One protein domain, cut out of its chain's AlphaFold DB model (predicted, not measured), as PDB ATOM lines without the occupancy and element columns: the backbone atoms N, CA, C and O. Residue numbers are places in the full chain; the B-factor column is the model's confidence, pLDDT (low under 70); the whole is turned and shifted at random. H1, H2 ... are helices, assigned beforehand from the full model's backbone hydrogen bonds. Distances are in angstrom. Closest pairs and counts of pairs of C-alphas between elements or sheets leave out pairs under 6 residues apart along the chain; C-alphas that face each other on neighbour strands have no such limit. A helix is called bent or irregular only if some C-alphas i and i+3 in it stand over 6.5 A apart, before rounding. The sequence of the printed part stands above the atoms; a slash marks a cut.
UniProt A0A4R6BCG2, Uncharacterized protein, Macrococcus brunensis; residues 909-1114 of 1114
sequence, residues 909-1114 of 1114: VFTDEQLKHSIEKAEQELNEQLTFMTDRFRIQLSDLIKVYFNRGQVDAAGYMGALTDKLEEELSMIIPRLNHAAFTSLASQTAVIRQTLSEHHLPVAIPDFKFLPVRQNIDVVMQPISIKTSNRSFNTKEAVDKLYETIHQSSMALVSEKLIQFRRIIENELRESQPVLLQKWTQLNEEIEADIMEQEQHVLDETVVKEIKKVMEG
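What this domain is: This is residues 909 to 1114 of the 1114 residues of an uncharacterized protein of Macrococcus brunensis (UniProt A0A4R6BCG2). A long rod of helices with a thin tail at one end: H1 runs lengthwise through the body, with H2 and H3a following each other along one side of it and the very long helix H5 packing along another. A stretch with no named helix, residues 1000 to 1030, goes back along the length of the body to little H4, where H5 starts, and beyond the far end of H5 residues 1096 to 1114 stick out with H6. The printed part has 206 residues with six named helices, H1 to H6 in order, and no named strand; the class is all helix. It is extended, with a radius of gyration of the C-alphas of 29.6 A and spans of 116 by 27 by 22 A.

Where its parts are: H1, residues 912 to 948, begins at C-alpha 912 (189.597, 157.704, 172.934) and is 51.3 A long, with a kink of 41 degrees near residue 940. It is neither bent nor irregular, but only just: C-alphas 939 and 942 are 6.0 A apart. H2 is residues 956 to 972, 24.3 A. H3, residues 974 to 999, was assigned as one helix by its hydrogen bonds but is bent, with C-alphas 989 and 992 7.3 A apart; its arms are H3a, 974 to 989, and H3b, 992 to 999. H4 is residues 1031 to 1034. H5, residues 1037 to 1095, is likewise one helix by its hydrogen bonds but bent, with C-alphas 1072 and 1075 7.1 A apart; H5a, 1037 to 1072, is 52.4 A and H5b, 1075 to 1095, 31.4 A. H6, residues 1103 to 1113, ends at C-alpha 1113 (224.016, 120.438, 157.481).

How they stand to each other: H1 is the hub, and H1, H2 and H5a form a bundle, helices side by side. H1 and H2 are a helical hairpin; residues 933 to 948 of H1 touch H2, closest at the C-alphas of Tyr 948 and Tyr 959, 5.9 A. Residues 914 to 929 of H1 touch H3a at a shallow tilt of 31 degrees, opposite ways, with the C-alphas of Ser 918 and Ala 982 closest at 4.8 A. H1 touches H5a at a shallow tilt of 20 degrees, opposite ways, with the C-alphas of Leu 941 and His 1048 closest at 6.4 A. Residues 912 to 915 of H1 touch residues 1077 to 1082 of H5b, closest at the C-alphas of Asp 912 and Leu 1078, 6.3 A. H4 and H5a touch only at the corner, with the C-alphas of Phe 1034 and Val 1040 closest at 5.4 A. H3b and H6 touch no helix. Every O i to N i+4 pair is within hydrogen-bond range in H2, H3a, H3b, H5a and H6, against 30 of 33 in H1 and 14 of 17 in H5b; H4 is too short for such a pair.

The domain as a whole: The C-alphas of Asn 1031 and Gly 1114 are the two farthest apart, at 116.7 A. Without residues 1096 to 1114, which stand free, the body spans 85 by 25 by 21 A. The printed part has no cut, and the link from H3 to H4 is long, 31 residues. The mean pLDDT of the printed part is 80.9; it is under 70 at residues 951 to 953, 1014 to 1018, 1026 to 1033, 1098 to 1101 and 1114.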
ATOM      1  N   VAL A 909     194.609 149.276 170.013       85.38
ATOM      2  CA  VAL A 909     194.262 149.866 168.710       85.38
ATOM      3  C   VAL A 909     193.003 150.738 168.784       85.38
ATOM      4  O   VAL A 909     192.884 151.729 168.055       85.38
ATOM      5  N   PHE A 910     192.081 150.418 169.697       88.31
ATOM      6  CA  PHE A 910     190.882 151.213 169.972       88.31
ATOM      7  C   PHE A 910     191.126 152.168 171.151       88.31
ATOM      8  O   PHE A 910     191.261 151.735 172.297       88.31
ATOM      9  N   THR A 911     191.193 153.472 170.876       85.56
ATOM     10  CA  THR A 911     191.539 154.545 171.825       85.56
ATOM     11  C   THR A 911     190.424 155.603 171.919       85.56
ATOM     12  O   THR A 911     189.431 155.554 171.195       85.56
ATOM     13  N   ASP A 912     190.559 156.585 172.818       84.62
ATOM     14  CA  ASP A 912     189.597 157.704 172.934       84.62
ATOM     15  C   ASP A 912     189.569 158.600 171.683       84.62
ATOM     16  O   ASP A 912     188.575 159.258 171.391       84.62
ATOM     17  N   GLU A 913     190.637 158.597 170.886       80.50
ATOM     18  CA  GLU A 913     190.777 159.499 169.745       80.50
ATOM     19  C   GLU A 913     189.709 159.260 168.665       80.50
ATOM     20  O   GLU A 913     189.096 160.217 168.183       80.50
ATOM     21  N   GLN A 914     189.421 157.994 168.326       83.56
ATOM     22  CA  GLN A 914     188.394 157.679 167.320       83.56
ATOM     23  C   GLN A 914     186.985 158.052 167.805       83.56
ATOM     24  O   GLN A 914     186.123 158.488 167.030       83.56
ATOM     25  N   LEU A 915     186.744 157.909 169.112       83.94
ATOM     26  CA  LEU A 915     185.468 158.256 169.720       83.94
ATOM     27  C   LEU A 915     185.273 159.775 169.772       83.94
ATOM     28  O   LEU A 915     184.216 160.262 169.368       83.94
ATOM     29  N   LYS A 916     186.300 160.521 170.196       83.44
ATOM     30  CA  LYS A 916     186.301 161.989 170.216       83.44
ATOM     31  C   LYS A 916     185.972 162.555 168.834       83.44
ATOM     32  O   LYS A 916     185.065 163.376 168.720       83.44
ATOM     33  N   HIS A 917     186.606 162.044 167.776       79.38
ATOM     34  CA  HIS A 917     186.322 162.502 166.413       79.38
ATOM     35  C   HIS A 917     184.885 162.174 165.961       79.38
ATOM     36  O   HIS A 917     184.238 162.954 165.262       79.38
ATOM     37  N   SER A 918     184.339 161.038 166.395       85.00
ATOM     38  CA  SER A 918     182.948 160.664 166.099       85.00
ATOM     39  C   SER A 918     181.931 161.561 166.820       85.00
ATOM     40  O   SER A 918     180.886 161.883 166.251       85.00
ATOM     41  N   ILE A 919     182.253 162.017 168.034       86.12
ATOM     42  CA  ILE A 919     181.451 162.995 168.788       86.12
ATOM     43  C   ILE A 919     181.522 164.377 168.129       86.12
ATOM     44  O   ILE A 919     180.478 164.978 167.884       86.12
ATOM     45  N   GLU A 920     182.716 164.848 167.759       83.75
ATOM     46  CA  GLU A 920     182.894 166.104 167.011       83.75
ATOM     47  C   GLU A 920     182.084 166.093 165.707       83.75
ATOM     48  O   GLU A 920     181.448 167.088 165.345       83.75
ATOM     49  N   LYS A 921     182.021 164.938 165.023       83.56
ATOM     50  CA  LYS A 921     181.196 164.787 163.822       83.56
ATOM     51  C   LYS A 921     179.704 164.943 164.111       83.56
ATOM     52  O   LYS A 921     178.995 165.571 163.324       83.56
ATOM     53  N   ALA A 922     179.226 164.410 165.234       87.06
ATOM     54  CA  ALA A 922     177.845 164.588 165.672       87.06
ATOM     55  C   ALA A 922     177.535 166.062 165.988       87.06
ATOM     56  O   ALA A 922     176.483 166.569 165.605       87.06
ATOM     57  N   GLU A 923     178.455 166.779 166.638       86.44
ATOM     58  CA  GLU A 923     178.304 168.213 166.917       86.44
ATOM     59  C   GLU A 923     178.283 169.050 165.627       86.44
ATOM     60  O   GLU A 923     177.482 169.982 165.486       86.44
ATOM     61  N   GLN A 924     179.119 168.700 164.646       83.00
ATOM     62  CA  GLN A 924     179.128 169.343 163.332       83.00
ATOM     63  C   GLN A 924     177.805 169.121 162.583       83.00
ATOM     64  O   GLN A 924     177.208 170.090 162.106       83.00
ATOM     65  N   GLU A 925     177.318 167.879 162.527       85.94
ATOM     66  CA  GLU A 925     176.034 167.530 161.902       85.94
ATOM     67  C   GLU A 925     174.868 168.252 162.598       85.94
ATOM     68  O   GLU A 925     173.973 168.788 161.945       85.94
ATOM     69  N   LEU A 926     174.890 168.356 163.931       89.56
ATOM     70  CA  LEU A 926     173.901 169.126 164.691       89.56
ATOM     71  C   LEU A 926     173.896 170.596 164.259       89.56
ATOM     72  O   LEU A 926     172.835 171.168 163.998       89.56
ATOM     73  N   ASN A 927     175.072 171.214 164.167       85.56
ATOM     74  CA  ASN A 927     175.200 172.604 163.739       85.56
ATOM     75  C   ASN A 927     174.645 172.823 162.327       85.56
ATOM     76  O   ASN A 927     173.936 173.808 162.086       85.56
ATOM     77  N   GLU A 928     174.917 171.894 161.418       82.50
ATOM     78  CA  GLU A 928     174.443 171.917 160.041       82.50
ATOM     79  C   GLU A 928     172.916 171.783 159.957       82.50
ATOM     80  O   GLU A 928     172.244 172.657 159.396       82.50
ATOM     81  N   GLN A 929     172.347 170.749 160.586       86.12
ATOM     82  CA  GLN A 929     170.904 170.494 160.596       86.12
ATOM     83  C   GLN A 929     170.131 171.695 161.158       86.12
ATOM     84  O   GLN A 929     169.128 172.119 160.579       86.12
ATOM     85  N   LEU A 930     170.623 172.306 162.242       88.38
ATOM     86  CA  LEU A 930     170.007 173.498 162.832       88.38
ATOM     87  C   LEU A 930     170.105 174.729 161.918       88.38
ATOM     88  O   LEU A 930     169.158 175.519 161.841       88.38
ATOM     89  N   THR A 931     171.214 174.886 161.195       81.75
ATOM     90  CA  THR A 931     171.410 175.996 160.249       81.75
ATOM     91  C   THR A 931     170.464 175.871 159.055       81.75
ATOM     92  O   THR A 931     169.708 176.800 158.760       81.75
ATOM     93  N   PHE A 932     170.410 174.700 158.412       81.88
ATOM     94  CA  PHE A 932     169.472 174.450 157.311       81.88
ATOM     95  C   PHE A 932     168.015 174.523 157.751       81.88
ATOM     96  O   PHE A 932     167.161 175.018 157.012       81.88
ATOM     97  N   MET A 933     167.713 174.054 158.961       85.81
ATOM     98  CA  MET A 933     166.378 174.183 159.522       85.81
ATOM     99  C   MET A 933     165.993 175.656 159.705       85.81
ATOM    100  O   MET A 933     164.887 176.031 159.322       85.81
ATOM    101  N   THR A 934     166.905 176.506 160.184       85.94
ATOM    102  CA  THR A 934     166.672 177.956 160.310       85.94
ATOM    103  C   THR A 934     166.326 178.595 158.960       85.94
ATOM    104  O   THR A 934     165.334 179.322 158.857       85.94
ATOM    105  N   ASP A 935     167.083 178.287 157.903       80.62
ATOM    106  CA  ASP A 935     166.816 178.793 156.546       80.62
ATOM    107  C   ASP A 935     165.473 178.292 155.995       80.62
ATOM    108  O   ASP A 935     164.695 179.043 155.400       80.62
ATOM    109  N   ARG A 936     165.160 177.018 156.231       84.06
ATOM    110  CA  ARG A 936     163.905 176.406 155.794       84.06
ATOM    111  C   ARG A 936     162.697 177.022 156.495       84.06
ATOM    112  O   ARG A 936     161.723 177.343 155.815       84.06
ATOM    113  N   PHE A 937     162.768 177.268 157.805       86.62
ATOM    114  CA  PHE A 937     161.727 178.010 158.523       86.62
ATOM    115  C   PHE A 937     161.598 179.440 157.992       86.62
ATOM    116  O   PHE A 937     160.479 179.888 157.738       86.62
ATOM    117  N   ARG A 938     162.714 180.126 157.708       83.75
ATOM    118  CA  ARG A 938     162.697 181.473 157.110       83.75
ATOM    119  C   ARG A 938     161.893 181.510 155.807       83.75
ATOM    120  O   ARG A 938     161.158 182.468 155.578       83.75
ATOM    121  N   ILE A 939     161.959 180.474 154.977       81.94
ATOM    122  CA  ILE A 939     161.172 180.397 153.738       81.94
ATOM    123  C   ILE A 939     159.719 179.993 154.034       81.94
ATOM    124  O   ILE A 939     158.779 180.696 153.657       81.94
ATOM    125  N   GLN A 940     159.526 178.880 154.741       83.38
ATOM    126  CA  GLN A 940     158.223 178.225 154.900       83.38
ATOM    127  C   GLN A 940     157.230 179.005 155.769       83.38
ATOM    128  O   GLN A 940     156.017 178.859 155.596       83.38
ATOM    129  N   LEU A 941     157.716 179.846 156.687       87.88
ATOM    130  CA  LEU A 941     156.854 180.702 157.502       87.88
ATOM    131  C   LEU A 941     156.020 181.655 156.647       87.88
ATOM    132  O   LEU A 941     154.874 181.922 156.988       87.88
ATOM    133  N   SER A 942     156.545 182.131 155.516       83.56
ATOM    134  CA  SER A 942     155.824 183.068 154.646       83.56
ATOM    135  C   SER A 942     154.517 182.484 154.108       83.56
ATOM    136  O   SER A 942     153.528 183.202 153.980       83.56
ATOM    137  N   ASP A 943     154.493 181.186 153.811       83.56
ATOM    138  CA  ASP A 943     153.287 180.507 153.336       83.56
ATOM    139  C   ASP A 943     152.379 180.095 154.491       83.56
ATOM    140  O   ASP A 943     151.162 180.258 154.398       83.56
ATOM    141  N   LEU A 944     152.962 179.679 155.620       84.00
ATOM    142  CA  LEU A 944     152.209 179.378 156.836       84.00
ATOM    143  C   LEU A 944     151.447 180.614 157.344       84.00
ATOM    144  O   LEU A 944     150.263 180.534 157.656       84.00
ATOM    145  N   ILE A 945     152.080 181.789 157.343       87.50
ATOM    146  CA  ILE A 945     151.455 183.053 157.759       87.50
ATOM    147  C   ILE A 945     150.250 183.389 156.868       87.50
ATOM    148  O   ILE A 945     149.203 183.774 157.387       87.50
ATOM    149  N   LYS A 946     150.345 183.199 155.545       85.00
ATOM    150  CA  LYS A 946     149.237 183.484 154.608       85.00
ATOM    151  C   LYS A 946     148.003 182.613 154.862       85.00
ATOM    152  O   LYS A 946     146.887 183.070 154.615       85.00
ATOM    153  N   VAL A 947     148.189 181.383 155.347       84.25
ATOM    154  CA  VAL A 947     147.086 180.461 155.666       84.25
ATOM    155  C   VAL A 947     146.283 180.968 156.866       84.25
ATOM    156  O   VAL A 947     145.060 181.074 156.776       84.25
ATOM    157  N   TYR A 948     146.958 181.347 157.954       84.44
ATOM    158  CA  TYR A 948     146.314 181.690 159.231       84.44
ATOM    159  C   TYR A 948     146.011 183.186 159.419       84.44
ATOM    160  O   TYR A 948     145.222 183.553 160.294       84.44
ATOM    161  N   PHE A 949     146.605 184.057 158.597       82.50
ATOM    162  CA  PHE A 949     146.379 185.503 158.606       82.50
ATOM    163  C   PHE A 949     145.907 185.978 157.231       82.50
ATOM    164  O   PHE A 949     146.689 186.475 156.417       82.50
ATOM    165  N   ASN A 950     144.605 185.861 156.965       78.19
ATOM    166  CA  ASN A 950     143.989 186.296 155.709       78.19
ATOM    167  C   ASN A 950     142.759 187.196 155.953       78.19
ATOM    168  O   ASN A 950     142.336 187.417 157.084       78.19
ATOM    169  N   ARG A 951     142.175 187.752 154.878       67.88
ATOM    170  CA  ARG A 951     141.041 188.699 154.969       67.88
ATOM    171  C   ARG A 951     139.772 188.117 155.615       67.88
ATOM    172  O   ARG A 951     138.932 188.904 156.041       67.88
ATOM    173  N   GLY A 952     139.609 186.793 155.650       64.50
ATOM    174  CA  GLY A 952     138.428 186.116 156.197       64.50
ATOM    175  C   GLY A 952     138.626 185.504 157.587       64.50
ATOM    176  O   GLY A 952     137.640 185.299 158.289       64.50
ATOM    177  N   GLN A 953     139.870 185.234 157.997       67.00
ATOM    178  CA  GLN A 953     140.189 184.542 159.246       67.00
ATOM    179  C   GLN A 953     141.566 184.974 159.779       67.00
ATOM    180  O   GLN A 953     142.556 184.982 159.047       67.00
ATOM    181  N   VAL A 954     141.609 185.331 161.067       79.00
ATOM    182  CA  VAL A 954     142.834 185.584 161.839       79.00
ATOM    183  C   VAL A 954     142.856 184.579 162.984       79.00
ATOM    184  O   VAL A 954     142.071 184.710 163.923       79.00
ATOM    185  N   ASP A 955     143.730 183.582 162.897       80.69
ATOM    186  CA  ASP A 955     143.844 182.508 163.887       80.69
ATOM    187  C   ASP A 955     145.281 182.390 164.413       80.69
ATOM    188  O   ASP A 955     146.087 181.578 163.959       80.69
ATOM    189  N   ALA A 956     145.609 183.242 165.386       77.81
ATOM    190  CA  ALA A 956     146.930 183.247 166.008       77.81
ATOM    191  C   ALA A 956     147.190 181.987 166.851       77.81
ATOM    192  O   ALA A 956     148.330 181.545 166.931       77.81
ATOM    193  N   ALA A 957     146.158 181.399 167.466       76.56
ATOM    194  CA  ALA A 957     146.314 180.199 168.285       76.56
ATOM    195  C   ALA A 957     146.601 178.967 167.414       76.56
ATOM    196  O   ALA A 957     147.552 178.237 167.690       76.56
ATOM    197  N   GLY A 958     145.845 178.785 166.324       79.56
ATOM    198  CA  GLY A 958     146.086 177.726 165.343       79.56
ATOM    199  C   GLY A 958     147.433 177.868 164.634       79.56
ATOM    200  O   GLY A 958     148.119 176.869 164.436       79.56
ATOM    201  N   TYR A 959     147.865 179.098 164.337       84.19
ATOM    202  CA  TYR A 959     149.201 179.359 163.792       84.19
ATOM    203  C   TYR A 959     150.322 178.907 164.739       84.19
ATOM    204  O   TYR A 959     151.258 178.241 164.305       84.19
ATOM    205  N   MET A 960     150.224 179.242 166.032       82.50
ATOM    206  CA  MET A 960     151.229 178.833 167.019       82.50
ATOM    207  C   MET A 960     151.239 177.318 167.245       82.50
ATOM    208  O   MET A 960     152.317 176.753 167.424       82.50
ATOM    209  N   GLY A 961     150.072 176.665 167.197       81.00
ATOM    210  CA  GLY A 961     149.970 175.203 167.208       81.00
ATOM    211  C   GLY A 961     150.696 174.585 166.015       81.00
ATOM    212  O   GLY A 961     151.641 173.832 166.203       81.00
ATOM    213  N   ALA A 962     150.365 175.017 164.796       80.88
ATOM    214  CA  ALA A 962     151.001 174.521 163.576       80.88
ATOM    215  C   ALA A 962     152.517 174.790 163.525       80.88
ATOM    216  O   ALA A 962     153.274 173.981 162.995       80.88
ATOM    217  N   LEU A 963     152.976 175.922 164.070       83.69
ATOM    218  CA  LEU A 963     154.401 176.233 164.181       83.69
ATOM    219  C   LEU A 963     155.115 175.325 165.196       83.69
ATOM    220  O   LEU A 963     156.246 174.915 164.944       83.69
ATOM    221  N   THR A 964     154.454 175.009 166.312       83.31
ATOM    222  CA  THR A 964     154.973 174.100 167.348       83.31
ATOM    223  C   THR A 964     155.061 172.673 166.814       83.31
ATOM    224  O   THR A 964     156.146 172.099 166.846       83.31
ATOM    225  N   ASP A 965     153.975 172.153 166.233       80.94
ATOM    226  CA  ASP A 965     153.914 170.806 165.644       80.94
ATOM    227  C   ASP A 965     155.003 170.625 164.581       80.94
ATOM    228  O   ASP A 965     155.717 169.625 164.547       80.94
ATOM    229  N   LYS A 966     155.184 171.645 163.736       84.44
ATOM    230  CA  LYS A 966     156.192 171.628 162.679       84.44
ATOM    231  C   LYS A 966     157.622 171.660 163.215       84.44
ATOM    232  O   LYS A 966     158.503 171.035 162.632       84.44
ATOM    233  N   LEU A 967     157.879 172.400 164.293       85.56
ATOM    234  CA  LEU A 967     159.191 172.393 164.938       85.56
ATOM    235  C   LEU A 967     159.466 171.044 165.614       85.56
ATOM    236  O   LEU A 967     160.578 170.534 165.510       85.56
ATOM    237  N   GLU A 968     158.466 170.457 166.268       83.81
ATOM    238  CA  GLU A 968     158.577 169.143 166.907       83.81
ATOM    239  C   GLU A 968     158.870 168.034 165.885       83.81
ATOM    240  O   GLU A 968     159.796 167.245 166.089       83.81
ATOM    241  N   GLU A 969     158.154 168.017 164.756       82.50
ATOM    242  CA  GLU A 969     158.374 167.062 163.664       82.50
ATOM    243  C   GLU A 969     159.819 167.129 163.142       82.50
ATOM    244  O   GLU A 969     160.501 166.105 163.048       82.50
ATOM    245  N   GLU A 970     160.330 168.334 162.877       84.81
ATOM    246  CA  GLU A 970     161.692 168.530 162.368       84.81
ATOM    247  C   GLU A 970     162.770 168.143 163.392       84.81
ATOM    248  O   GLU A 970     163.749 167.483 163.036       84.81
ATOM    249  N   LEU A 971     162.589 168.503 164.668       85.12
ATOM    250  CA  LEU A 971     163.531 168.156 165.738       85.12
ATOM    251  C   LEU A 971     163.583 166.644 165.998       85.12
ATOM    252  O   LEU A 971     164.659 166.114 166.291       85.12
ATOM    253  N   SER A 972     162.457 165.936 165.847       81.31
ATOM    254  CA  SER A 972     162.374 164.485 166.082       81.31
ATOM    255  C   SER A 972     163.310 163.666 165.180       81.31
ATOM    256  O   SER A 972     163.779 162.595 165.568       81.31
ATOM    257  N   MET A 973     163.641 164.198 164.000       81.31
ATOM    258  CA  MET A 973     164.488 163.538 163.004       81.31
ATOM    259  C   MET A 973     165.983 163.819 163.190       81.31
ATOM    260  O   MET A 973     166.803 163.170 162.538       81.31
ATOM    261  N   ILE A 974     166.364 164.757 164.065       87.06
ATOM    262  CA  ILE A 974     167.768 165.150 164.238       87.06
ATOM    263  C   ILE A 974     168.545 164.068 164.987       87.06
ATOM    264  O   ILE A 974     169.549 163.591 164.472       87.06
ATOM    265  N   ILE A 975     168.072 163.613 166.152       85.62
ATOM    266  CA  ILE A 975     168.795 162.624 166.977       85.62
ATOM    267  C   ILE A 975     169.152 161.338 166.198       85.62
ATOM    268  O   ILE A 975     170.310 160.917 166.263       85.62
ATOM    269  N   PRO A 976     168.236 160.711 165.425       82.31
ATOM    270  CA  PRO A 976     168.587 159.563 164.588       82.31
ATOM    271  C   PRO A 976     169.693 159.862 163.567       82.31
ATOM    272  O   PRO A 976     170.575 159.029 163.372       82.31
ATOM    273  N   ARG A 977     169.679 161.051 162.948       84.19
ATOM    274  CA  ARG A 977     170.718 161.477 161.995       84.19
ATOM    275  C   ARG A 977     172.065 161.671 162.679       84.19
ATOM    276  O   ARG A 977     173.066 161.220 162.139       84.19
ATOM    277  N   LEU A 978     172.085 162.259 163.876       87.75
ATOM    278  CA  LEU A 978     173.314 162.432 164.658       87.75
ATOM    279  C   LEU A 978     173.932 161.090 165.043       87.75
ATOM    280  O   LEU A 978     175.124 160.891 164.835       87.75
ATOM    281  N   ASN A 979     173.122 160.151 165.543       85.69
ATOM    282  CA  ASN A 979     173.583 158.795 165.849       85.69
ATOM    283  C   ASN A 979     174.153 158.099 164.609       85.69
ATOM    284  O   ASN A 979     175.224 157.506 164.674       85.69
ATOM    285  N   HIS A 980     173.460 158.204 163.473       84.75
ATOM    286  CA  HIS A 980     173.929 157.623 162.220       84.75
ATOM    287  C   HIS A 980     175.244 158.256 161.739       84.75
ATOM    288  O   HIS A 980     176.160 157.531 161.355       84.75
ATOM    289  N   ALA A 981     175.366 159.584 161.799       81.75
ATOM    290  CA  ALA A 981     176.578 160.305 161.419       81.75
ATOM    291  C   ALA A 981     177.767 159.934 162.319       81.75
ATOM    292  O   ALA A 981     178.848 159.633 161.816       81.75
ATOM    293  N   ALA A 982     177.554 159.887 163.637       85.88
ATOM    294  CA  ALA A 982     178.570 159.508 164.615       85.88
ATOM    295  C   ALA A 982     179.039 158.059 164.419       85.88
ATOM    296  O   ALA A 982     180.239 157.799 164.356       85.88
ATOM    297  N   PHE A 983     178.105 157.119 164.245       84.62
ATOM    298  CA  PHE A 983     178.431 155.712 164.009       84.62
ATOM    299  C   PHE A 983     179.168 155.498 162.682       84.62
ATOM    300  O   PHE A 983     180.184 154.806 162.640       84.62
ATOM    301  N   THR A 984     178.698 156.128 161.603       81.06
ATOM    302  CA  THR A 984     179.342 156.034 160.282       81.06
ATOM    303  C   THR A 984     180.756 156.614 160.320       81.06
ATOM    304  O   THR A 984     181.675 156.043 159.732       81.06
ATOM    305  N   SER A 985     180.952 157.712 161.057       83.56
ATOM    306  CA  SER A 985     182.271 158.292 161.314       83.56
ATOM    307  C   SER A 985     183.184 157.302 162.044       83.56
ATOM    308  O   SER A 985     184.283 157.021 161.565       83.56
ATOM    309  N   LEU A 986     182.706 156.701 163.139       84.00
ATOM    310  CA  LEU A 986     183.464 155.734 163.939       84.00
ATOM    311  C   LEU A 986     183.880 154.506 163.118       84.00
ATOM    312  O   LEU A 986     185.040 154.092 163.155       84.00
ATOM    313  N   ALA A 987     182.946 153.950 162.341       80.50
ATOM    314  CA  ALA A 987     183.195 152.810 161.462       80.50
ATOM    315  C   ALA A 987     184.220 153.142 160.366       80.50
ATOM    316  O   ALA A 987     185.163 152.384 160.162       80.50
ATOM    317  N   SER A 988     184.085 154.296 159.706       78.12
ATOM    318  CA  SER A 988     185.014 154.744 158.658       78.12
ATOM    319  C   SER A 988     186.444 154.935 159.183       78.12
ATOM    320  O   SER A 988     187.413 154.495 158.564       78.12
ATOM    321  N   GLN A 989     186.597 155.545 160.361       77.12
ATOM    322  CA  GLN A 989     187.909 155.797 160.971       77.12
ATOM    323  C   GLN A 989     188.654 154.522 161.372       77.12
ATOM    324  O   GLN A 989     189.886 154.503 161.413       77.12
ATOM    325  N   THR A 990     187.910 153.466 161.690       81.31
ATOM    326  CA  THR A 990     188.455 152.185 162.149       81.31
ATOM    327  C   THR A 990     188.536 151.132 161.059       81.31
ATOM    328  O   THR A 990     189.092 150.066 161.299       81.31
ATOM    329  N   ALA A 991     188.078 151.433 159.846       74.69
ATOM    330  CA  ALA A 991     188.075 150.497 158.729       74.69
ATOM    331  C   ALA A 991     189.480 149.930 158.431       74.69
ATOM    332  O   ALA A 991     189.651 148.721 158.305       74.69
ATOM    333  N   VAL A 992     190.509 150.785 158.461       74.31
ATOM    334  CA  VAL A 992     191.915 150.372 158.295       74.31
ATOM    335  C   VAL A 992     192.396 149.489 159.450       74.31
ATOM    336  O   VAL A 992     193.068 148.492 159.227       74.31
ATOM    337  N   ILE A 993     192.028 149.838 160.687       80.75
ATOM    338  CA  ILE A 993     192.366 149.048 161.881       80.75
ATOM    339  C   ILE A 993     191.772 147.642 161.761       80.75
ATOM    340  O   ILE A 993     192.479 146.659 161.958       80.75
ATOM    341  N   ARG A 994     190.493 147.546 161.384       81.75
ATOM    342  CA  ARG A 994     189.800 146.267 161.195       81.75
ATOM    343  C   ARG A 994     190.407 145.436 160.068       81.75
ATOM    344  O   ARG A 994     190.542 144.231 160.236       81.75
ATOM    345  N   GLN A 995     190.793 146.066 158.957       73.56
ATOM    346  CA  GLN A 995     191.465 145.376 157.857       73.56
ATOM    347  C   GLN A 995     192.783 144.745 158.327       73.56
ATOM    348  O   GLN A 995     192.981 143.548 158.141       73.56
ATOM    349  N   THR A 996     193.650 145.520 158.987       75.56
ATOM    350  CA  THR A 996     194.944 145.013 159.472       75.56
ATOM    351  C   THR A 996     194.765 143.909 160.515       75.56
ATOM    352  O   THR A 996     195.442 142.889 160.453       75.56
ATOM    353  N   LEU A 997     193.816 144.060 161.444       80.25
ATOM    354  CA  LEU A 997     193.505 143.009 162.414       80.25
ATOM    355  C   LEU A 997     193.041 141.716 161.714       80.25
ATOM    356  O   LEU A 997     193.516 140.632 162.048       80.25
ATOM    357  N   SER A 998     192.196 141.822 160.683       74.56
ATOM    358  CA  SER A 998     191.737 140.671 159.894       74.56
ATOM    359  C   SER A 998     192.864 139.976 159.122       74.56
ATOM    360  O   SER A 998     192.883 138.749 159.073       74.56
ATOM    361  N   GLU A 999     193.813 140.722 158.545       72.31
ATOM    362  CA  GLU A 999     195.003 140.166 157.867       72.31
ATOM    363  C   GLU A 999     195.880 139.339 158.827       72.31
ATOM    364  O   GLU A 999     196.566 138.405 158.412       72.31
ATOM    365  N   HIS A1000     195.801 139.638 160.124       77.31
ATOM    366  CA  HIS A1000     196.493 138.936 161.200       77.31
ATOM    367  C   HIS A1000     195.603 137.945 161.976       77.31
ATOM    368  O   HIS A1000     195.989 137.508 163.060       77.31
ATOM    369  N   HIS A1001     194.464 137.532 161.403       78.19
ATOM    370  CA  HIS A1001     193.522 136.556 161.980       78.19
ATOM    371  C   HIS A1001     192.839 137.010 163.286       78.19
ATOM    372  O   HIS A1001     192.563 136.193 164.159       78.19
ATOM    373  N   LEU A1002     192.550 138.310 163.420       80.88
ATOM    374  CA  LEU A1002     191.861 138.911 164.573       80.88
ATOM    375  C   LEU A1002     190.613 139.706 164.119       80.88
ATOM    376  O   LEU A1002     190.612 140.936 164.166       80.88
ATOM    377  N   PRO A1003     189.557 139.072 163.582       74.44
ATOM    378  CA  PRO A1003     188.394 139.801 163.072       74.44
ATOM    379  C   PRO A1003     187.608 140.494 164.201       74.44
ATOM    380  O   PRO A1003     187.201 139.854 165.163       74.44
ATOM    381  N   VAL A1004     187.316 141.795 164.055       79.56
ATOM    382  CA  VAL A1004     186.562 142.572 165.061       79.56
ATOM    383  C   VAL A1004     185.295 143.186 164.469       79.56
ATOM    384  O   VAL A1004     185.349 143.972 163.517       79.56
ATOM    385  N   ALA A1005     184.148 142.890 165.083       74.94
ATOM    386  CA  ALA A1005     182.865 143.507 164.758       74.94
ATOM    387  C   ALA A1005     182.617 144.751 165.626       74.94
ATOM    388  O   ALA A1005     182.788 144.712 166.841       74.94
ATOM    389  N   ILE A1006     182.163 145.858 165.023       77.62
ATOM    390  CA  ILE A1006     181.824 147.071 165.785       77.62
ATOM    391  C   ILE A1006     180.363 147.013 166.250       77.62
ATOM    392  O   ILE A1006     179.468 146.938 165.403       77.62
ATOM    393  N   PRO A1007     180.093 147.105 167.566       73.50
ATOM    394  CA  PRO A1007     178.735 147.193 168.096       73.50
ATOM    395  C   PRO A1007     178.000 148.447 167.599       73.50
ATOM    396  O   PRO A1007     178.607 149.506 167.462       73.50
ATOM    397  N   ASP A1008     176.680 148.371 167.405       72.75
ATOM    398  CA  ASP A1008     175.843 149.539 167.075       72.75
ATOM    399  C   ASP A1008     175.813 150.545 168.248       72.75
ATOM    400  O   ASP A1008     175.033 150.426 169.202       72.75
ATOM    401  N   PHE A1009     176.718 151.525 168.208       76.44
ATOM    402  CA  PHE A1009     176.851 152.564 169.223       76.44
ATOM    403  C   PHE A1009     175.786 153.648 169.048       76.44
ATOM    404  O   PHE A1009     175.810 154.438 168.105       76.44
ATOM    405  N   LYS A1010     174.892 153.759 170.033       79.88
ATOM    406  CA  LYS A1010     173.993 154.912 170.160       79.88
ATOM    407  C   LYS A1010     174.655 155.978 171.021       79.88
ATOM    408  O   LYS A1010     174.714 155.830 172.239       79.88
ATOM    409  N   PHE A1011     175.131 157.035 170.374       84.31
ATOM    410  CA  PHE A1011     175.766 158.189 171.014       84.31
ATOM    411  C   PHE A1011     174.763 159.036 171.806       84.31
ATOM    412  O   PHE A1011     175.104 159.628 172.821       84.31
ATOM    413  N   LEU A1012     173.506 159.062 171.361       83.94
ATOM    414  CA  LEU A1012     172.408 159.809 171.963       83.94
ATOM    415  C   LEU A1012     171.180 158.911 172.183       83.94
ATOM    416  O   LEU A1012     170.862 158.069 171.329       83.94
ATOM    417  N   PRO A1013     170.426 159.100 173.281       75.81
ATOM    418  CA  PRO A1013     169.180 158.381 173.520       75.81
ATOM    419  C   PRO A1013     168.092 158.779 172.509       75.81
ATOM    420  O   PRO A1013     167.949 159.939 172.144       75.81
ATOM    421  N   VAL A1014     167.261 157.814 172.093       60.75
ATOM    422  CA  VAL A1014     166.250 157.977 171.020       60.75
ATOM    423  C   VAL A1014     165.128 158.974 171.372       60.75
ATOM    424  O   VAL A1014     164.422 159.441 170.481       60.75
ATOM    425  N   ARG A1015     164.938 159.323 172.652       58.00
ATOM    426  CA  ARG A1015     163.962 160.335 173.088       58.00
ATOM    427  C   ARG A1015     164.572 161.280 174.116       58.00
ATOM    428  O   ARG A1015     165.018 160.826 175.164       58.00
ATOM    429  N   GLN A1016     164.459 162.578 173.859       59.22
ATOM    430  CA  GLN A1016     164.605 163.627 174.863       59.22
ATOM    431  C   GLN A1016     163.282 164.389 174.989       59.22
ATOM    432  O   GLN A1016     162.654 164.724 173.986       59.22
ATOM    433  N   ASN A1017     162.844 164.658 176.223       57.38
ATOM    434  CA  ASN A1017     161.698 165.532 176.486       57.38
ATOM    435  C   ASN A1017     162.128 166.987 176.263       57.38
ATOM    436  O   ASN A1017     162.605 167.641 177.189       57.38
ATOM    437  N   ILE A1018     161.984 167.483 175.038       63.50
ATOM    438  CA  ILE A1018     162.239 168.890 174.720       63.50
ATOM    439  C   ILE A1018     160.915 169.643 174.787       63.50
ATOM    440  O   ILE A1018     159.947 169.275 174.127       63.50
ATOM    441  N   ASP A1019     160.866 170.708 175.584       70.12
ATOM    442  CA  ASP A1019     159.722 171.617 175.596       70.12
ATOM    443  C   ASP A1019     159.736 172.477 174.326       70.12
ATOM    444  O   ASP A1019     160.414 173.507 174.245       70.12
ATOM    445  N   VAL A1020     158.987 172.038 173.318       71.25
ATOM    446  CA  VAL A1020     158.858 172.725 172.026       71.25
ATOM    447  C   VAL A1020     157.773 173.810 172.051       71.25
ATOM    448  O   VAL A1020     157.651 174.575 171.093       71.25
ATOM    449  N   VAL A1021     157.016 173.940 173.149       73.75
ATOM    450  CA  VAL A1021     155.867 174.851 173.236       73.75
ATOM    451  C   VAL A1021     156.331 176.303 173.125       73.75
ATOM    452  O   VAL A1021     157.179 176.779 173.890       73.75
ATOM    453  N   MET A1022     155.765 177.023 172.154       74.88
ATOM    454  CA  MET A1022     156.069 178.432 171.910       74.88
ATOM    455  C   MET A1022     155.077 179.366 172.605       74.88
ATOM    456  O   MET A1022     153.873 179.112 172.652       74.88
ATOM    457  N   GLN A1023     155.573 180.503 173.104       73.88
ATOM    458  CA  GLN A1023     154.704 181.541 173.654       73.88
ATOM    459  C   GLN A1023     153.896 182.236 172.544       73.88
ATOM    460  O   GLN A1023     154.415 182.454 171.449       73.88
ATOM    461  N   PRO A1024     152.634 182.623 172.809       70.75
ATOM    462  CA  PRO A1024     151.796 183.269 171.810       70.75
ATOM    463  C   PRO A1024     152.352 184.637 171.395       70.75
ATOM    464  O   PRO A1024     152.660 185.486 172.232       70.75
ATOM    465  N   ILE A1025     152.423 184.877 170.082       74.12
ATOM    466  CA  ILE A1025     152.869 186.161 169.529       74.12
ATOM    467  C   ILE A1025     151.773 187.215 169.738       74.12
ATOM    468  O   ILE A1025     150.605 187.011 169.396       74.12
ATOM    469  N   SER A1026     152.147 188.379 170.272       67.94
ATOM    470  CA  SER A1026     151.216 189.490 170.483       67.94
ATOM    471  C   SER A1026     150.996 190.274 169.182       67.94
ATOM    472  O   SER A1026     151.755 191.182 168.849       67.94
ATOM    473  N   ILE A1027     149.951 189.921 168.428       67.12
ATOM    474  CA  ILE A1027     149.654 190.532 167.122       67.12
ATOM    475  C   ILE A1027     148.476 191.505 167.257       67.12
ATOM    476  O   ILE A1027     147.339 191.102 167.489       67.12
ATOM    477  N   LYS A1028     148.725 192.808 167.072       65.94
ATOM    478  CA  LYS A1028     147.664 193.830 167.002       65.94
ATOM    479  C   LYS A1028     147.121 193.932 165.575       65.94
ATOM    480  O   LYS A1028     147.685 194.646 164.748       65.94
ATOM    481  N   THR A1029     146.014 193.254 165.284       62.25
ATOM    482  CA  THR A1029     145.305 193.378 164.000       62.25
ATOM    483  C   THR A1029     144.169 194.407 164.086       62.25
ATOM    484  O   THR A1029     143.506 194.557 165.109       62.25
ATOM    485  N   SER A1030     143.950 195.172 163.013       63.34
ATOM    486  CA  SER A1030     142.811 196.091 162.863       63.34
ATOM    487  C   SER A1030     142.238 195.981 161.449       63.34
ATOM    488  O   SER A1030     142.944 195.540 160.544       63.34
ATOM    489  N   ASN A1031     141.016 196.468 161.201       57.38
ATOM    490  CA  ASN A1031     140.450 196.507 159.840       57.38
ATOM    491  C   ASN A1031     141.343 197.252 158.824       57.38
ATOM    492  O   ASN A1031     141.226 197.025 157.627       57.38
ATOM    493  N   ARG A1032     142.263 198.126 159.268       60.88
ATOM    494  CA  ARG A1032     143.227 198.810 158.387       60.88
ATOM    495  C   ARG A1032     144.413 197.933 157.974       60.88
ATOM    496  O   ARG A1032     145.019 198.216 156.945       60.88
ATOM    497  N   SER A1033     144.717 196.879 158.729       66.12
ATOM    498  CA  SER A1033     145.870 195.995 158.507       66.12
ATOM    499  C   SER A1033     145.755 195.145 157.233       66.12
ATOM    500  O   SER A1033     146.756 194.609 156.780       66.12
ATOM    501  N   PHE A1034     144.562 195.060 156.624       73.56
ATOM    502  CA  PHE A1034     144.302 194.275 155.406       73.56
ATOM    503  C   PHE A1034     143.807 195.107 154.202       73.56
ATOM    504  O   PHE A1034     143.400 194.548 153.173       73.56
ATOM    505  N   ASN A1035     143.827 196.444 154.313       71.38
ATOM    506  CA  ASN A1035     143.233 197.352 153.322       71.38
ATOM    507  C   ASN A1035     144.141 197.648 152.120       71.38
ATOM    508  O   ASN A1035     143.634 197.799 151.010       71.38
ATOM    509  N   THR A1036     145.459 197.720 152.316       75.94
ATOM    510  CA  THR A1036     146.442 197.967 151.249       75.94
ATOM    511  C   THR A1036     147.472 196.845 151.202       75.94
ATOM    512  O   THR A1036     147.741 196.207 152.219       75.94
ATOM    513  N   LYS A1037     148.056 196.610 150.020       75.62
ATOM    514  CA  LYS A1037     149.111 195.603 149.834       75.62
ATOM    515  C   LYS A1037     150.301 195.862 150.773       75.62
ATOM    516  O   LYS A1037     150.696 194.970 151.504       75.62
ATOM    517  N   GLU A1038     150.743 197.116 150.875       77.00
ATOM    518  CA  GLU A1038     151.828 197.534 151.780       77.00
ATOM    519  C   GLU A1038     151.528 197.284 153.268       77.00
ATOM    520  O   GLU A1038     152.431 196.960 154.035       77.00
ATOM    521  N   ALA A1039     150.270 197.423 153.707       77.25
ATOM    522  CA  ALA A1039     149.899 197.158 155.100       77.25
ATOM    523  C   ALA A1039     149.893 195.655 155.425       77.25
ATOM    524  O   ALA A1039     150.257 195.278 156.539       77.25
ATOM    525  N   VAL A1040     149.511 194.817 154.454       79.44
ATOM    526  CA  VAL A1040     149.547 193.350 154.569       79.44
ATOM    527  C   VAL A1040     150.986 192.852 154.574       79.44
ATOM    528  O   VAL A1040     151.350 192.087 155.463       79.44
ATOM    529  N   ASP A1041     151.813 193.336 153.646       80.19
ATOM    530  CA  ASP A1041     153.222 192.946 153.546       80.19
ATOM    531  C   ASP A1041     153.967 193.281 154.853       80.19
ATOM    532  O   ASP A1041     154.648 192.427 155.416       80.19
ATOM    533  N   LYS A1042     153.722 194.467 155.429       82.88
ATOM    534  CA  LYS A1042     154.305 194.878 156.718       82.88
ATOM    535  C   LYS A1042     153.815 194.045 157.911       82.88
ATOM    536  O   LYS A1042     154.572 193.801 158.853       82.88
ATOM    537  N   LEU A1043     152.547 193.620 157.902       83.50
ATOM    538  CA  LEU A1043     152.004 192.720 158.924       83.50
ATOM    539  C   LEU A1043     152.673 191.342 158.838       83.50
ATOM    540  O   LEU A1043     153.114 190.823 159.860       83.50
ATOM    541  N   TYR A1044     152.775 190.776 157.633       87.94
ATOM    542  CA  TYR A1044     153.421 189.484 157.403       87.94
ATOM    543  C   TYR A1044     154.895 189.511 157.792       87.94
ATOM    544  O   TYR A1044     155.339 188.605 158.490       87.94
ATOM    545  N   GLU A1045     155.618 190.572 157.448       85.00
ATOM    546  CA  GLU A1045     157.015 190.759 157.846       85.00
ATOM    547  C   GLU A1045     157.179 190.805 159.377       85.00
ATOM    548  O   GLU A1045     158.060 190.151 159.931       85.00
ATOM    549  N   THR A1046     156.279 191.491 160.090       85.88
ATOM    550  CA  THR A1046     156.318 191.571 161.565       85.88
ATOM    551  C   THR A1046     156.057 190.210 162.224       85.88
ATOM    552  O   THR A1046     156.739 189.830 163.183       85.88
ATOM    553  N   ILE A1047     155.065 189.464 161.722       86.62
ATOM    554  CA  ILE A1047     154.734 188.117 162.217       86.62
ATOM    555  C   ILE A1047     155.889 187.161 161.924       86.62
ATOM    556  O   ILE A1047     156.273 186.380 162.794       86.62
ATOM    557  N   HIS A1048     156.469 187.257 160.729       90.69
ATOM    558  CA  HIS A1048     157.607 186.455 160.296       90.69
ATOM    559  C   HIS A1048     158.824 186.662 161.200       90.69
ATOM    560  O   HIS A1048     159.307 185.692 161.781       90.69
ATOM    561  N   GLN A1049     159.239 187.913 161.431       86.50
ATOM    562  CA  GLN A1049     160.359 188.239 162.325       86.50
ATOM    563  C   GLN A1049     160.127 187.729 163.754       86.50
ATOM    564  O   GLN A1049     161.018 187.125 164.352       86.50
ATOM    565  N   SER A1050     158.916 187.917 164.288       87.31
ATOM    566  CA  SER A1050     158.562 187.457 165.640       87.31
ATOM    567  C   SER A1050     158.566 185.929 165.750       87.31
ATOM    568  O   SER A1050     159.025 185.378 166.747       87.31
ATOM    569  N   SER A1051     158.090 185.237 164.711       89.81
ATOM    570  CA  SER A1051     158.074 183.770 164.649       89.81
ATOM    571  C   SER A1051     159.486 183.201 164.524       89.81
ATOM    572  O   SER A1051     159.826 182.250 165.220       89.81
ATOM    573  N   MET A1052     160.336 183.820 163.699       90.31
ATOM    574  CA  MET A1052     161.741 183.433 163.560       90.31
ATOM    575  C   MET A1052     162.528 183.611 164.858       90.31
ATOM    576  O   MET A1052     163.372 182.772 165.160       90.31
ATOM    577  N   ALA A1053     162.248 184.656 165.644       88.06
ATOM    578  CA  ALA A1053     162.888 184.851 166.944       88.06
ATOM    579  C   ALA A1053     162.559 183.709 167.924       88.06
ATOM    580  O   ALA A1053     163.465 183.170 168.558       88.06
ATOM    581  N   LEU A1054     161.287 183.292 167.991       88.12
ATOM    582  CA  LEU A1054     160.845 182.172 168.835       88.12
ATOM    583  C   LEU A1054     161.443 180.833 168.386       88.12
ATOM    584  O   LEU A1054     161.934 180.069 169.216       88.12
ATOM    585  N   VAL A1055     161.444 180.565 167.075       89.44
ATOM    586  CA  VAL A1055     162.095 179.375 166.505       89.44
ATOM    587  C   VAL A1055     163.575 179.378 166.881       89.44
ATOM    588  O   VAL A1055     164.055 178.412 167.464       89.44
ATOM    589  N   SER A1056     164.289 180.479 166.629       87.94
ATOM    590  CA  SER A1056     165.721 180.595 166.919       87.94
ATOM    591  C   SER A1056     166.047 180.358 168.394       87.94
ATOM    592  O   SER A1056     167.043 179.701 168.692       87.94
ATOM    593  N   GLU A1057     165.226 180.857 169.320       88.88
ATOM    594  CA  GLU A1057     165.402 180.609 170.755       88.88
ATOM    595  C   GLU A1057     165.315 179.110 171.078       88.88
ATOM    596  O   GLU A1057     166.192 178.568 171.759       88.88
ATOM    597  N   LYS A1058     164.301 178.418 170.544       88.38
ATOM    598  CA  LYS A1058     164.122 176.973 170.744       88.38
ATOM    599  C   LYS A1058     165.243 176.151 170.108       88.38
ATOM    600  O   LYS A1058     165.697 175.189 170.720       88.38
ATOM    601  N   LEU A1059     165.753 176.552 168.943       89.81
ATOM    602  CA  LEU A1059     166.899 175.884 168.310       89.81
ATOM    603  C   LEU A1059     168.180 176.007 169.146       89.81
ATOM    604  O   LEU A1059     168.925 175.037 169.273       89.81
ATOM    605  N   ILE A1060     168.420 177.172 169.758       88.25
ATOM    606  CA  ILE A1060     169.561 177.385 170.663       88.25
ATOM    607  C   ILE A1060     169.422 176.523 171.926       88.25
ATOM    608  O   ILE A1060     170.407 175.949 172.390       88.25
ATOM    609  N   GLN A1061     168.211 176.422 172.485       87.62
ATOM    610  CA  GLN A1061     167.944 175.552 173.635       87.62
ATOM    611  C   GLN A1061     168.188 174.081 173.284       87.62
ATOM    612  O   GLN A1061     168.921 173.405 174.002       87.62
ATOM    613  N   PHE A1062     167.645 173.614 172.158       88.75
ATOM    614  CA  PHE A1062     167.846 172.251 171.671       88.75
ATOM    615  C   PHE A1062     169.330 171.929 171.471       88.75
ATOM    616  O   PHE A1062     169.800 170.909 171.969       88.75
ATOM    617  N   ARG A1063     170.095 172.831 170.836       89.75
ATOM    618  CA  ARG A1063     171.546 172.669 170.654       89.75
ATOM    619  C   ARG A1063     172.257 172.375 171.975       89.75
ATOM    620  O   ARG A1063     172.966 171.383 172.074       89.75
ATOM    621  N   ARG A1064     172.017 173.203 172.998       89.06
ATOM    622  CA  ARG A1064     172.659 173.052 174.316       89.06
ATOM    623  C   ARG A1064     172.316 171.728 174.993       89.06
ATOM    624  O   ARG A1064     173.161 171.172 175.682       89.06
ATOM    625  N   ILE A1065     171.079 171.250 174.838       88.81
ATOM    626  CA  ILE A1065     170.656 169.968 175.412       88.81
ATOM    627  C   ILE A1065     171.446 168.827 174.763       88.81
ATOM    628  O   ILE A1065     171.999 167.993 175.474       88.81
ATOM    629  N   ILE A1066     171.549 168.818 173.432       89.75
ATOM    630  CA  ILE A1066     172.264 167.768 172.699       89.75
ATOM    631  C   ILE A1066     173.775 167.807 172.973       89.75
ATOM    632  O   ILE A1066     174.363 166.763 173.228       89.75
ATOM    633  N   GLU A1067     174.395 168.992 172.979       88.50
ATOM    634  CA  GLU A1067     175.824 169.159 173.311       88.50
ATOM    635  C   GLU A1067     176.149 168.650 174.728       88.50
ATOM    636  O   GLU A1067     177.177 168.007 174.948       88.50
ATOM    637  N   ASN A1068     175.267 168.901 175.702       89.19
ATOM    638  CA  ASN A1068     175.440 168.380 177.058       89.19
ATOM    639  C   ASN A1068     175.293 166.854 177.108       89.19
ATOM    640  O   ASN A1068     176.097 166.194 177.758       89.19
ATOM    641  N   GLU A1069     174.311 166.289 176.405       88.50
ATOM    642  CA  GLU A1069     174.082 164.840 176.374       88.50
ATOM    643  C   GLU A1069     175.256 164.088 175.725       88.50
ATOM    644  O   GLU A1069     175.721 163.083 176.260       88.50
ATOM    645  N   LEU A1070     175.792 164.604 174.611       88.12
ATOM    646  CA  LEU A1070     176.992 164.054 173.969       88.12
ATOM    647  C   LEU A1070     178.160 164.011 174.965       88.12
ATOM    648  O   LEU A1070     178.806 162.974 175.119       88.12
ATOM    649  N   ARG A1071     178.372 165.099 175.718       86.75
ATOM    650  CA  ARG A1071     179.422 165.187 176.741       86.75
ATOM    651  C   ARG A1071     179.215 164.216 177.907       86.75
ATOM    652  O   ARG A1071     180.179 163.622 178.380       86.75
ATOM    653  N   GLU A1072     177.982 164.053 178.379       87.94
ATOM    654  CA  GLU A1072     177.657 163.131 179.478       87.94
ATOM    655  C   GLU A1072     177.746 161.656 179.057       87.94
ATOM    656  O   GLU A1072     178.103 160.803 179.872       87.94
ATOM    657  N   SER A1073     177.476 161.348 177.786       85.31
ATOM    658  CA  SER A1073     177.544 159.986 177.240       85.31
ATOM    659  C   SER A1073     178.975 159.485 176.986       85.31
ATOM    660  O   SER A1073     179.222 158.275 177.034       85.31
ATOM    661  N   GLN A1074     179.930 160.399 176.767       86.75
ATOM    662  CA  GLN A1074     181.301 160.083 176.350       86.75
ATOM    663  C   GLN A1074     182.012 159.039 177.237       86.75
ATOM    664  O   GLN A1074     182.550 158.084 176.675       86.75
ATOM    665  N   PRO A1075     181.993 159.111 178.587       87.94
ATOM    666  CA  PRO A1075     182.706 158.139 179.422       87.94
ATOM    667  C   PRO A1075     182.179 156.704 179.275       87.94
ATOM    668  O   PRO A1075     182.951 155.747 179.301       87.94
ATOM    669  N   VAL A1076     180.862 156.546 179.102       87.62
ATOM    670  CA  VAL A1076     180.213 155.232 178.953       87.62
ATOM    671  C   VAL A1076     180.515 154.632 177.581       87.62
ATOM    672  O   VAL A1076     180.749 153.428 177.464       87.62
ATOM    673  N   LEU A1077     180.512 155.469 176.544       86.88
ATOM    674  CA  LEU A1077     180.882 155.066 175.190       86.88
ATOM    675  C   LEU A1077     182.358 154.662 175.125       86.88
ATOM    676  O   LEU A1077     182.666 153.623 174.549       86.88
ATOM    677  N   LEU A1078     183.242 155.420 175.782       88.25
ATOM    678  CA  LEU A1078     184.672 155.126 175.837       88.25
ATOM    679  C   LEU A1078     184.949 153.779 176.497       88.25
ATOM    680  O   LEU A1078     185.694 152.981 175.943       88.25
ATOM    681  N   GLN A1079     184.305 153.493 177.630       87.88
ATOM    682  CA  GLN A1079     184.470 152.212 178.315       87.88
ATOM    683  C   GLN A1079     184.106 151.027 177.407       87.88
ATOM    684  O   GLN A1079     184.860 150.061 177.313       87.88
ATOM    685  N   LYS A1080     182.960 151.112 176.722       86.69
ATOM    686  CA  LYS A1080     182.513 150.082 175.774       86.69
ATOM    687  C   LYS A1080     183.435 149.967 174.561       86.69
ATOM    688  O   LYS A1080     183.632 148.873 174.054       86.69
ATOM    689  N   TRP A1081     183.979 151.084 174.090       88.81
ATOM    690  CA  TRP A1081     184.897 151.118 172.956       88.81
ATOM    691  C   TRP A1081     186.226 150.437 173.276       88.81
ATOM    692  O   TRP A1081     186.692 149.591 172.520       88.81
ATOM    693  N   THR A1082     186.809 150.744 174.435       88.75
ATOM    694  CA  THR A1082     188.087 150.157 174.850       88.75
ATOM    695  C   THR A1082     187.984 148.675 175.203       88.75
ATOM    696  O   THR A1082     188.997 147.986 175.136       88.75
ATOM    697  N   GLN A1083     186.783 148.180 175.531       89.00
ATOM    698  CA  GLN A1083     186.528 146.762 175.813       89.00
ATOM    699  C   GLN A1083     186.837 145.857 174.606       89.00
ATOM    700  O   GLN A1083     187.258 144.723 174.794       89.00
ATOM    701  N   LEU A1084     186.736 146.369 173.374       87.38
ATOM    702  CA  LEU A1084     187.117 145.620 172.169       87.38
ATOM    703  C   LEU A1084     188.605 145.224 172.160       87.38
ATOM    704  O   LEU A1084     188.972 144.231 171.543       87.38
ATOM    705  N   ASN A1085     189.476 145.965 172.859       89.69
ATOM    706  CA  ASN A1085     190.876 145.557 172.998       89.69
ATOM    707  C   ASN A1085     191.027 144.313 173.892       89.69
ATOM    708  O   ASN A1085     191.946 143.532 173.673       89.69
ATOM    709  N   GLU A1086     190.138 144.119 174.873       87.25
ATOM    710  CA  GLU A1086     190.137 142.923 175.730       87.25
ATOM    711  C   GLU A1086     189.698 141.682 174.935       87.25
ATOM    712  O   GLU A1086     190.241 140.599 175.138       87.25
ATOM    713  N   GLU A1087     188.759 141.846 173.995       86.69
ATOM    714  CA  GLU A1087     188.345 140.789 173.059       86.69
ATOM    715  C   GLU A1087     189.503 140.389 172.131       86.69
ATOM    716  O   GLU A1087     189.831 139.210 172.042       86.69
ATOM    717  N   ILE A1088     190.208 141.367 171.545       88.38
ATOM    718  CA  ILE A1088     191.405 141.100 170.727       88.38
ATOM    719  C   ILE A1088     192.482 140.362 171.532       88.38
ATOM    720  O   ILE A1088     193.135 139.458 171.017       88.38
ATOM    721  N   GLU A1089     192.708 140.746 172.790       87.12
ATOM    722  CA  GLU A1089     193.715 140.091 173.625       87.12
ATOM    723  C   GLU A1089     193.365 138.614 173.877       87.12
ATOM    724  O   GLU A1089     194.262 137.768 173.853       87.12
ATOM    725  N   ALA A1090     192.078 138.288 174.037       85.50
ATOM    726  CA  ALA A1090     191.608 136.908 174.147       85.50
ATOM    727  C   ALA A1090     191.843 136.109 172.851       85.50
ATOM    728  O   ALA A1090     192.374 134.998 172.920       85.50
ATOM    729  N   ASP A1091     191.542 136.690 171.688       84.31
ATOM    730  CA  ASP A1091     191.773 136.052 170.384       84.31
ATOM    731  C   ASP A1091     193.272 135.816 170.130       84.31
ATOM    732  O   ASP A1091     193.679 134.743 169.679       84.31
ATOM    733  N   ILE A1092     194.133 136.773 170.502       87.06
ATOM    734  CA  ILE A1092     195.593 136.599 170.432       87.06
ATOM    735  C   ILE A1092     196.039 135.416 171.305       87.06
ATOM    736  O   ILE A1092     196.890 134.631 170.883       87.06
ATOM    737  N   MET A1093     195.482 135.262 172.513       85.19
ATOM    738  CA  MET A1093     195.820 134.139 173.398       85.19
ATOM    739  C   MET A1093     195.408 132.779 172.822       85.19
ATOM    740  O   MET A1093     196.048 131.776 173.145       85.19
ATOM    741  N   GLU A1094     194.355 132.720 172.007       82.88
ATOM    742  CA  GLU A1094     193.959 131.514 171.278       82.88
ATOM    743  C   GLU A1094     194.935 131.224 170.130       82.88
ATOM    744  O   GLU A1094     195.484 130.122 170.048       82.88
ATOM    745  N   GLN A1095     195.261 132.233 169.316       78.81
ATOM    746  CA  GLN A1095     196.207 132.089 168.202       78.81
ATOM    747  C   GLN A1095     197.620 131.696 168.672       78.81
ATOM    748  O   GLN A1095     198.287 130.876 168.040       78.81
ATOM    749  N   GLU A1096     198.082 132.210 169.816       80.00
ATOM    750  CA  GLU A1096     199.398 131.882 170.386       80.00
ATOM    751  C   GLU A1096     199.525 130.432 170.896       80.00
ATOM    752  O   GLU A1096     200.653 129.964 171.095       80.00
ATOM    753  N   GLN A1097     198.411 129.713 171.100       78.12
ATOM    754  CA  GLN A1097     198.412 128.301 171.516       78.12
ATOM    755  C   GLN A1097     198.704 127.334 170.364       78.12
ATOM    756  O   GLN A1097     199.110 126.194 170.612       78.12
ATOM    757  N   HIS A1098     198.549 127.774 169.116       68.75
ATOM    758  CA  HIS A1098     198.930 126.987 167.952       68.75
ATOM    759  C   HIS A1098     200.456 127.004 167.783       68.75
ATOM    760  O   HIS A1098     201.075 128.049 167.592       68.75
ATOM    761  N   VAL A1099     201.082 125.828 167.873       61.81
ATOM    762  CA  VAL A1099     202.528 125.647 167.676       61.81
ATOM    763  C   VAL A1099     202.746 124.785 166.441       61.81
ATOM    764  O   VAL A1099     202.204 123.684 166.350       61.81
ATOM    765  N   LEU A1100     203.561 125.271 165.505       64.62
ATOM    766  CA  LEU A1100     204.025 124.486 164.365       64.62
ATOM    767  C   LEU A1100     204.816 123.259 164.852       64.62
ATOM    768  O   LEU A1100     205.788 123.390 165.599       64.62
ATOM    769  N   ASP A1101     204.420 122.061 164.422       67.31
ATOM    770  CA  ASP A1101     205.174 120.836 164.701       67.31
ATOM    771  C   ASP A1101     206.473 120.822 163.879       67.31
ATOM    772  O   ASP A1101     206.492 120.558 162.678       67.31
ATOM    773  N   GLU A1102     207.589 121.146 164.534       72.75
ATOM    774  CA  GLU A1102     208.904 121.255 163.897       72.75
ATOM    775  C   GLU A1102     209.737 119.966 163.942       72.75
ATOM    776  O   GLU A1102     210.929 119.991 163.609       72.75
ATOM    777  N   THR A1103     209.165 118.857 164.412       77.31
ATOM    778  CA  THR A1103     209.928 117.634 164.704       77.31
ATOM    779  C   THR A1103     210.637 117.113 163.448       77.31
ATOM    780  O   THR A1103     211.851 116.912 163.458       77.31
ATOM    781  N   VAL A1104     209.915 117.046 162.325       77.38
ATOM    782  CA  VAL A1104     210.438 116.591 161.024       77.38
ATOM    783  C   VAL A1104     211.478 117.566 160.448       77.38
ATOM    784  O   VAL A1104     212.531 117.155 159.964       77.38
ATOM    785  N   VAL A1105     211.242 118.877 160.562       81.62
ATOM    786  CA  VAL A1105     212.141 119.927 160.038       81.62
ATOM    787  C   VAL A1105     213.510 119.892 160.731       81.62
ATOM    788  O   VAL A1105     214.543 120.104 160.090       81.62
ATOM    789  N   LYS A1106     213.545 119.614 162.042       82.88
ATOM    790  CA  LYS A1106     214.789 119.511 162.827       82.88
ATOM    791  C   LYS A1106     215.617 118.287 162.448       82.88
ATOM    792  O   LYS A1106     216.837 118.406 162.321       82.88
ATOM    793  N   GLU A1107     214.966 117.144 162.250       82.56
ATOM    794  CA  GLU A1107     215.620 115.904 161.821       82.56
ATOM    795  C   GLU A1107     216.257 116.060 160.433       82.56
ATOM    796  O   GLU A1107     217.440 115.759 160.260       82.56
ATOM    797  N   ILE A1108     215.522 116.643 159.478       84.81
ATOM    798  CA  ILE A1108     216.011 116.900 158.115       84.81
ATOM    799  C   ILE A1108     217.200 117.868 158.117       84.81
ATOM    800  O   ILE A1108     218.220 117.614 157.472       84.81
ATOM    801  N   LYS A1109     217.113 118.970 158.872       83.00
ATOM    802  CA  LYS A1109     218.183 119.977 158.933       83.00
ATOM    803  C   LYS A1109     219.491 119.404 159.487       83.00
ATOM    804  O   LYS A1109     220.554 119.672 158.932       83.00
ATOM    805  N   LYS A1110     219.411 118.574 160.534       83.62
ATOM    806  CA  LYS A1110     220.571 117.899 161.139       83.62
ATOM    807  C   LYS A1110     221.312 117.015 160.129       83.62
ATOM    808  O   LYS A1110     222.535 116.999 160.121       83.62
ATOM    809  N   VAL A1111     220.577 116.313 159.270       82.81
ATOM    810  CA  VAL A1111     221.144 115.437 158.231       82.81
ATOM    811  C   VAL A1111     221.757 116.231 157.073       82.81
ATOM    812  O   VAL A1111     222.824 115.867 156.573       82.81
ATOM    813  N   MET A1112     221.118 117.333 156.673       80.00
ATOM    814  CA  MET A1112     221.548 118.168 155.544       80.00
ATOM    815  C   MET A1112     222.770 119.050 155.849       80.00
ATOM    816  O   MET A1112     223.550 119.337 154.941       80.00
ATOM    817  N   GLU A1113     222.945 119.500 157.097       77.44
ATOM    818  CA  GLU A1113     224.016 120.438 157.481       77.44
ATOM    819  C   GLU A1113     225.330 119.765 157.911       77.44
ATOM    820  O   GLU A1113     226.363 120.441 157.939       77.44
ATOM    821  N   GLY A1114     225.334 118.450 158.163       57.44
ATOM    822  CA  GLY A1114     226.561 117.683 158.405       57.44
ATOM    823  C   GLY A1114     226.500 116.771 159.604       57.44
ATOM    824  O   GLY A1114     226.663 117.296 160.727       57.44
TER     825      GLY A1114